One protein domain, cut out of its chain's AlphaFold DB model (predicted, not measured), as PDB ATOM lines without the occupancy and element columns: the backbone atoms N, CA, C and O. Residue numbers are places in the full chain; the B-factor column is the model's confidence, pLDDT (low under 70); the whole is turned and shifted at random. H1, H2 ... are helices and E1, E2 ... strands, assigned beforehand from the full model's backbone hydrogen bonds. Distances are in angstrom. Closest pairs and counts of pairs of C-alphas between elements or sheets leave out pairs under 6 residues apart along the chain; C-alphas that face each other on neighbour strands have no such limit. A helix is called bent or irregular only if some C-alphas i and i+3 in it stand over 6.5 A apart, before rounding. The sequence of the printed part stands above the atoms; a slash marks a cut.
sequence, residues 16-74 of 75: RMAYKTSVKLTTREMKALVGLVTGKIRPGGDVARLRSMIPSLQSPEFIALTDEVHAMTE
ATOM      1  N   ARG A  16      -2.081  22.549 -20.633       88.50
ATOM      2  CA  ARG A  16      -3.519  22.751 -20.819       88.50
ATOM      3  C   ARG A  16      -4.280  21.851 -19.854       88.50
ATOM      4  O   ARG A  16      -4.127  20.632 -19.883       88.50
ATOM      5  N   MET A  17      -5.118  22.450 -19.018       91.25
ATOM      6  CA  MET A  17      -5.979  21.745 -18.068       91.25
ATOM      7  C   MET A  17      -7.234  22.568 -17.769       91.25
ATOM      8  O   MET A  17      -7.254  23.777 -17.987       91.25
ATOM      9  N   ALA A  18      -8.284  21.915 -17.274       91.94
ATOM     10  CA  ALA A  18      -9.464  22.616 -16.772       91.94
ATOM     11  C   ALA A  18      -9.137  23.364 -15.470       91.94
ATOM     12  O   ALA A  18      -8.333  22.883 -14.673       91.94
ATOM     13  N   TYR A  19      -9.821  24.479 -15.202       86.62
ATOM     14  CA  TYR A  19      -9.623  25.258 -13.972       86.62
ATOM     15  C   TYR A  19      -9.804  24.412 -12.701       86.62
ATOM     16  O   TYR A  19      -8.951  24.398 -11.823       86.62
ATOM     17  N   LYS A  20     -10.849  23.574 -12.646       88.00
ATOM     18  CA  LYS A  20     -11.053  22.628 -11.531       88.00
ATOM     19  C   LYS A  20      -9.860  21.685 -11.324       88.00
ATOM     20  O   LYS A  20      -9.564  21.299 -10.200       88.00
ATOM     21  N   THR A  21      -9.184  21.295 -12.402       85.44
ATOM     22  CA  THR A  21      -7.981  20.459 -12.342       85.44
ATOM     23  C   THR A  21      -6.782  21.250 -11.822       85.44
ATOM     24  O   THR A  21      -5.999  20.684 -11.065       85.44
ATOM     25  N   SER A  22      -6.644  22.535 -12.176       84.44
ATOM     26  CA  SER A  22      -5.554  23.373 -11.660       84.44
ATOM     27  C   SER A  22      -5.715  23.651 -10.170       84.44
ATOM     28  O   SER A  22      -4.738  23.525  -9.447       84.44
ATOM     29  N   VAL A  23      -6.938  23.927  -9.703       85.38
ATOM     30  CA  VAL A  23      -7.223  24.106  -8.268       85.38
ATOM     31  C   VAL A  23      -6.832  22.852  -7.488       85.38
ATOM     32  O   VAL A  23      -6.088  22.938  -6.525       85.38
ATOM     33  N   LYS A  24      -7.224  21.663  -7.964       85.00
ATOM     34  CA  LYS A  24      -6.836  20.392  -7.329       85.00
ATOM     35  C   LYS A  24      -5.333  20.123  -7.333       85.00
ATOM     36  O   LYS A  24      -4.843  19.367  -6.498       85.00
ATOM     37  N   LEU A  25      -4.614  20.673  -8.308       81.31
ATOM     38  CA  LEU A  25      -3.163  20.565  -8.381       81.31
ATOM     39  C   LEU A  25      -2.502  21.477  -7.339       81.31
ATOM     40  O   LEU A  25      -1.576  21.041  -6.662       81.31
ATOM     41  N   THR A  26      -2.995  22.709  -7.190       77.69
ATOM     42  CA  THR A  26      -2.476  23.682  -6.219       77.69
ATOM     43  C   THR A  26      -2.839  23.317  -4.782       77.69
ATOM     44  O   THR A  26      -1.988  23.441  -3.912       77.69
ATOM     45  N   THR A  27      -4.040  22.776  -4.536       80.25
ATOM     46  CA  THR A  27      -4.477  22.293  -3.209       80.25
ATOM     47  C   THR A  27      -3.949  20.896  -2.865       80.25
ATOM     48  O   THR A  27      -4.272  20.342  -1.820       80.25
ATOM     49  N   ARG A  28      -3.160  20.280  -3.758       76.56
ATOM     50  CA  ARG A  28      -2.618  18.910  -3.637       76.56
ATOM     51  C   ARG A  28      -3.644  17.786  -3.491       76.56
ATOM     52  O   ARG A  28      -3.260  16.633  -3.298       76.56
ATOM     53  N   GLU A  29      -4.923  18.063  -3.717       83.12
ATOM     54  CA  GLU A  29      -5.965  17.040  -3.866       83.12
ATOM     55  C   GLU A  29      -5.707  16.092  -5.051       83.12
ATOM     56  O   GLU A  29      -6.299  15.014  -5.149       83.12
ATOM     57  N   MET A  30      -4.843  16.486  -5.991       81.25
ATOM     58  CA  MET A  30      -4.447  15.670  -7.128       81.25
ATOM     59  C   MET A  30      -2.945  15.779  -7.404       81.25
ATOM     60  O   MET A  30      -2.417  16.852  -7.682       81.25
ATOM     61  N   LYS A  31      -2.255  14.632  -7.446       81.62
ATOM     62  CA  LYS A  31      -0.851  14.556  -7.885       81.62
ATOM     63  C   LYS A  31      -0.728  14.895  -9.377       81.62
ATOM     64  O   LYS A  31      -1.477  14.361 -10.197       81.62
ATOM     65  N   ALA A  32       0.280  15.685  -9.752       78.44
ATOM     66  CA  ALA A  32       0.527  16.078 -11.146       78.44
ATOM     67  C   ALA A  32       0.654  14.879 -12.103       78.44
ATOM     68  O   ALA A  32       0.066  14.881 -13.184       78.44
ATOM     69  N   LEU A  33       1.347  13.816 -11.676       79.88
ATOM     70  CA  LEU A  33       1.484  12.579 -12.451       79.88
ATOM     71  C   LEU A  33       0.133  11.914 -12.747       79.88
ATOM     72  O   LEU A  33      -0.083  11.447 -13.861       79.88
ATOM     73  N   VAL A  34      -0.803  11.924 -11.793       84.12
ATOM     74  CA  VAL A  34      -2.158  11.389 -12.005       84.12
ATOM     75  C   VAL A  34      -2.891  12.224 -13.052       84.12
ATOM     76  O   VAL A  34      -3.524  11.670 -13.948       84.12
ATOM     77  N   GLY A  35      -2.769  13.552 -12.993       83.19
ATOM     78  CA  GLY A  35      -3.347  14.446 -13.997       83.19
ATOM     79  C   GLY A  35      -2.794  14.206 -15.407       83.19
ATOM     80  O   GLY A  35      -3.561  14.226 -16.368       83.19
ATOM     81  N   LEU A  36      -1.493  13.930 -15.527       81.62
ATOM     82  CA  LEU A  36      -0.832  13.609 -16.797       81.62
ATOM     83  C   LEU A  36      -1.275  12.248 -17.352       81.62
ATOM     84  O   LEU A  36      -1.683  12.167 -18.506       81.62
ATOM     85  N   VAL A  37      -1.250  11.191 -16.531       83.31
ATOM     86  CA  VAL A  37      -1.631   9.827 -16.950       83.31
ATOM     87  C   VAL A  37      -3.111   9.749 -17.331       83.31
ATOM     88  O   VAL A  37      -3.467   9.103 -18.309       83.31
ATOM     89  N   THR A  38      -3.981  10.452 -16.599       87.38
ATOM     90  CA  THR A  38      -5.427  10.492 -16.888       87.38
ATOM     91  C   THR A  38      -5.805  11.453 -18.021       87.38
ATOM     92  O   THR A  38      -6.985  11.594 -18.334       87.38
ATOM     93  N   GLY A  39      -4.836  12.155 -18.622       86.19
ATOM     94  CA  GLY A  39      -5.068  13.107 -19.713       86.19
ATOM     95  C   GLY A  39      -5.771  14.409 -19.304       86.19
ATOM     96  O   GLY A  39      -6.145  15.204 -20.172       86.19
ATOM     97  N   LYS A  40      -5.947  14.651 -17.996       86.50
ATOM     98  CA  LYS A  40      -6.518  15.891 -17.436       86.50
ATOM     99  C   LYS A  40      -5.552  17.073 -17.522       86.50
ATOM    100  O   LYS A  40      -5.997  18.220 -17.539       86.50
ATOM    101  N   ILE A  41      -4.254  16.783 -17.570       87.75
ATOM    102  CA  ILE A  41      -3.175  17.727 -17.849       87.75
ATOM    103  C   ILE A  41      -2.568  17.326 -19.188       87.75
ATOM    104  O   ILE A  41      -2.029  16.229 -19.324       87.75
ATOM    105  N   ARG A  42      -2.658  18.212 -20.179       88.00
ATOM    106  CA  ARG A  42      -2.060  18.013 -21.501       88.00
ATOM    107  C   ARG A  42      -0.834  18.913 -21.635       88.00
ATOM    108  O   ARG A  42      -1.008  20.130 -21.739       88.00
ATOM    109  N   PRO A  43       0.385  18.355 -21.588       86.62
ATOM    110  CA  PRO A  43       1.594  19.127 -21.817       86.62
ATOM    111  C   PRO A  43       1.761  19.435 -23.313       86.62
ATOM    112  O   PRO A  43       1.366  18.640 -24.164       86.62
ATOM    113  N   GLY A  44       2.354  20.582 -23.625       84.19
ATOM    114  CA  GLY A  44       2.738  20.995 -24.973       84.19
ATOM    115  C   GLY A  44       4.110  21.671 -24.977       84.19
ATOM    116  O   GLY A  44       4.572  22.143 -23.935       84.19
ATOM    117  N   GLY A  45       4.757  21.730 -26.142       85.88
ATOM    118  CA  GLY A  45       6.150  22.180 -26.259       85.88
ATOM    119  C   GLY A  45       7.137  21.094 -25.816       85.88
ATOM    120  O   GLY A  45       6.938  19.917 -26.124       85.88
ATOM    121  N   ASP A  46       8.185  21.474 -25.081       86.00
ATOM    122  CA  ASP A  46       9.224  20.547 -24.617       86.00
ATOM    123  C   ASP A  46       8.765  19.721 -23.396       86.00
ATOM    124  O   ASP A  46       8.937  20.084 -22.227       86.00
ATOM    125  N   VAL A  47       8.150  18.570 -23.682       80.06
ATOM    126  CA  VAL A  47       7.660  17.628 -22.663       80.06
ATOM    127  C   VAL A  47       8.808  16.974 -21.885       80.06
ATOM    128  O   VAL A  47       8.631  16.636 -20.714       80.06
ATOM    129  N   ALA A  48       9.983  16.797 -22.498       80.56
ATOM    130  CA  ALA A  48      11.138  16.203 -21.828       80.56
ATOM    131  C   ALA A  48      11.642  17.126 -20.715       80.56
ATOM    132  O   ALA A  48      11.854  16.674 -19.588       80.56
ATOM    133  N   ARG A  49      11.708  18.430 -20.993       80.19
ATOM    134  CA  ARG A  49      12.037  19.457 -20.002       80.19
ATOM    135  C   ARG A  49      10.980  19.587 -18.907       80.19
ATOM    136  O   ARG A  49      11.324  19.717 -17.738       80.19
ATOM    137  N   LEU A  50       9.690  19.483 -19.241       77.44
ATOM    138  CA  LEU A  50       8.637  19.410 -18.216       77.44
ATOM    139  C   LEU A  50       8.841  18.212 -17.282       77.44
ATOM    140  O   LEU A  50       8.710  18.353 -16.070       77.44
ATOM    141  N   ARG A  51       9.190  17.043 -17.832       75.12
ATOM    142  CA  ARG A  51       9.461  15.834 -17.040       75.12
ATOM    143  C   ARG A  51      10.709  15.972 -16.175       75.12
ATOM    144  O   ARG A  51      10.668  15.555 -15.023       75.12
ATOM    145  N   SER A  52      11.777  16.588 -16.683       81.00
ATOM    146  CA  SER A  52      12.998  16.819 -15.900       81.00
ATOM    147  C   SER A  52      12.788  17.801 -14.746       81.00
ATOM    148  O   SER A  52      13.549  17.772 -13.787       81.00
ATOM    149  N   MET A  53      11.761  18.654 -14.815       74.56
ATOM    150  CA  MET A  53      11.394  19.577 -13.735       74.56
ATOM    151  C   MET A  53      10.522  18.936 -12.647       74.56
ATOM    152  O   MET A  53      10.429  19.494 -11.557       74.56
ATOM    153  N   ILE A  54       9.902  17.773 -12.894       74.75
ATOM    154  CA  ILE A  54       9.021  17.105 -11.916       74.75
ATOM    155  C   ILE A  54       9.708  16.880 -10.557       74.75
ATOM    156  O   ILE A  54       9.081  17.209  -9.553       74.75
ATOM    157  N   PRO A  55      10.965  16.395 -10.479       75.94
ATOM    158  CA  PRO A  55      11.645  16.216  -9.196       75.94
ATOM    159  C   PRO A  55      11.784  17.523  -8.408       75.94
ATOM    160  O   PRO A  55      11.540  17.546  -7.207       75.94
ATOM    161  N   SER A  56      12.105  18.630  -9.085       75.06
ATOM    162  CA  SER A  56      12.213  19.956  -8.461       75.06
ATOM    163  C   SER A  56      10.859  20.487  -7.989       75.06
ATOM    164  O   SER A  56      10.782  21.131  -6.952       75.06
ATOM    165  N   LEU A  57       9.777  20.179  -8.710       68.56
ATOM    166  CA  LEU A  57       8.406  20.527  -8.310       68.56
ATOM    167  C   LEU A  57       7.889  19.686  -7.130       68.56
ATOM    168  O   LEU A  57       6.850  20.004  -6.556       68.56
ATOM    169  N   GLN A  58       8.577  18.596  -6.790       69.94
ATOM    170  CA  GLN A  58       8.271  17.736  -5.647       69.94
ATOM    171  C   GLN A  58       9.228  17.958  -4.473       69.94
ATOM    172  O   GLN A  58       9.136  17.234  -3.481       69.94
ATOM    173  N   SER A  59      10.150  18.922  -4.575       77.19
ATOM    174  CA  SER A  59      11.105  19.183  -3.505       77.19
ATOM    175  C   SER A  59      10.388  19.749  -2.268       77.19
ATOM    176  O   SER A  59       9.408  20.491  -2.418       77.19
ATOM    177  N   PRO A  60      10.841  19.421  -1.043       76.88
ATOM    178  CA  PRO A  60      10.251  19.944   0.190       76.88
ATOM    179  C   PRO A  60      10.184  21.475   0.229       76.88
ATOM    180  O   PRO A  60       9.223  22.040   0.739       76.88
ATOM    181  N   GLU A  61      11.170  22.148  -0.357       76.19
ATOM    182  CA  GLU A  61      11.273  23.607  -0.407       76.19
ATOM    183  C   GLU A  61      10.220  24.208  -1.342       76.19
ATOM    184  O   GLU A  61       9.575  25.199  -1.005       76.19
ATOM    185  N   PHE A  62       9.998  23.588  -2.506       70.12
ATOM    186  CA  PHE A  62       8.947  24.010  -3.428       70.12
ATOM    187  C   PHE A  62       7.553  23.757  -2.842       70.12
ATOM    188  O   PHE A  62       6.637  24.563  -3.015       70.12
ATOM    189  N   ILE A  63       7.399  22.651  -2.111       74.25
ATOM    190  CA  ILE A  63       6.187  22.324  -1.358       74.25
ATOM    191  C   ILE A  63       5.932  23.400  -0.293       74.25
ATOM    192  O   ILE A  63       4.859  24.000  -0.302       74.25
ATOM    193  N   ALA A  64       6.918  23.725   0.542       78.62
ATOM    194  CA  ALA A  64       6.784  24.758   1.568       78.62
ATOM    195  C   ALA A  64       6.400  26.126   0.975       78.62
ATOM    196  O   ALA A  64       5.463  26.760   1.453       78.62
ATOM    197  N   LEU A  65       7.040  26.532  -0.127       75.81
ATOM    198  CA  LEU A  65       6.706  27.776  -0.828       75.81
ATOM    199  C   LEU A  65       5.268  27.774  -1.370       75.81
ATOM    200  O   LEU A  65       4.570  28.783  -1.319       75.81
ATOM    201  N   THR A  66       4.814  26.640  -1.905       70.38
ATOM    202  CA  THR A  66       3.444  26.515  -2.425       70.38
ATOM    203  C   THR A  66       2.416  26.581  -1.293       70.38
ATOM    204  O   THR A  66       1.350  27.156  -1.491       70.38
ATOM    205  N   ASP A  67       2.729  26.024  -0.118       76.06
ATOM    206  CA  ASP A  67       1.862  26.108   1.065       76.06
ATOM    207  C   ASP A  67       1.762  27.534   1.593       76.06
ATOM    208  O   ASP A  67       0.664  27.996   1.888       76.06
ATOM    209  N   GLU A  68       2.884  28.252   1.642       73.94
ATOM    210  CA  GLU A  68       2.918  29.659   2.043       73.94
ATOM    211  C   GLU A  68       2.076  30.528   1.097       73.94
ATOM    212  O   GLU A  68       1.217  31.288   1.545       73.94
ATOM    213  N   VAL A  69       2.235  30.351  -0.219       69.69
ATOM    214  CA  VAL A  69       1.407  31.043  -1.218       69.69
ATOM    215  C   VAL A  69      -0.068  30.684  -1.051       69.69
ATOM    216  O   VAL A  69      -0.913  31.571  -1.127       69.69
ATOM    217  N   HIS A  70      -0.394  29.411  -0.812       65.38
ATOM    218  CA  HIS A  70      -1.784  28.999  -0.653       65.38
ATOM    219  C   HIS A  70      -2.423  29.624   0.590       65.38
ATOM    220  O   HIS A  70      -3.502  30.203   0.479       65.38
ATOM    221  N   ALA A  71      -1.711  29.609   1.720       69.69
ATOM    222  CA  ALA A  71      -2.131  30.241   2.966       69.69
ATOM    223  C   ALA A  71      -2.333  31.759   2.821       69.69
ATOM    224  O   ALA A  71      -3.236  32.322   3.429       69.69
ATOM    225  N   MET A  72      -1.540  32.433   1.981       67.00
ATOM    226  CA  MET A  72      -1.735  33.857   1.674       67.00
ATOM    227  C   MET A  72      -2.923  34.131   0.740       67.00
ATOM    228  O   MET A  72      -3.407  35.261   0.690       67.00
ATOM    229  N   THR A  73      -3.374  33.134  -0.025       61.84
ATOM    230  CA  THR A  73      -4.485  33.259  -0.984       61.84
ATOM    231  C   THR A  73      -5.840  32.792  -0.446       61.84
ATOM    232  O   THR A  73      -6.831  32.919  -1.160       61.84
ATOM    233  N   GLU A  74      -5.915  32.275   0.786       48.94
ATOM    234  CA  GLU A  74      -7.184  32.059   1.496       48.94
ATOM    235  C   GLU A  74      -7.756  33.402   1.997       48.94
ATOM    236  O   GLU A  74      -7.744  33.687   3.192       48.94
TER     237      GLU A  74
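Overview. This is residues 16 to 74 of the 75 residues of an uncharacterized protein of Streptomyces varsoviensis (UniProt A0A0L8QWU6). Picture a loose, open ring of four separate helices and one short strand: H3 and H4 meet near their ends at a corner, like an L, H4 comes back round toward H1, and H1 and H2 lie near each other on the far side, with E1 leading from H2 back to H3. The ring has few contacts, and no helix touches another; the first two printed residues, 16 to 17, pair antiparallel with residues 41 to 42 of E1. There are 59 residues printed, with H1, H2, E1, H3 and H4 in that order along the chain; the class is mostly helix, and E1 pairs with no named strand. The whole is only just compact, close to loose, with a radius of gyration of the C-alphas of 12.0 A and spans of 31 by 24 by 17 A.

Along the chain. Begin with the longest helix, H4, residues 60 to 73: find C-alpha 60 at (10.251, 19.944, 0.190), and from there it runs 19.9 A to C-alpha 73 at (-4.485, 33.259, -0.984). Before it comes H3, residues 47 to 57, 14.7 A long; it is irregular, but only just, with C-alphas 52 and 55 standing 6.9 A apart. Step back to E1, residues 41 to 45, 13.3 A long. H2 is residues 32 to 37, 8.8 A long. H1, residues 19 to 26, is 10.7 A long and begins at C-alpha 19, at (-9.623, 25.258, -13.972).

Arrangement. Look first from H4 to H3: they are close but not clearly touching, with the C-alphas of Ser 56 and Phe 62 the closest at 7.2 A, and they stand about perpendicular at 83 degrees. H4 and H1 are also close but not clearly touching, closest at the C-alphas of Thr 26 and Thr 66, 7.6 A, at a steep tilt of 53 degrees, opposite ways. H1 and H2 are close but not clearly touching, with the C-alphas of Leu 25 and Ala 32 at 6.4 A, at a steep tilt of 51 degrees, opposite ways. The closest C-alphas of H2 and E1 are those of Gly 35 and Ile 41, 5.1 A apart. H3 is apart from H1 and from H2, and H4 is apart from H2 and from E1. In H1, H2 and H4 every O i to N i+4 pair is within hydrogen-bond range; in H3, 5 of 7 are.

Size, cuts and confidence. The two C-alphas farthest apart are those of Ala 48 and Glu 74, 33.6 A. The printed part has no cut, and the four links between named elements are tight. Residues 45 to 50, of which 47 to 50 belong to H3, stand free. The mean pLDDT of the printed part is 79.0; look for values under 70 at residues 57 to 58 and 69 to 74.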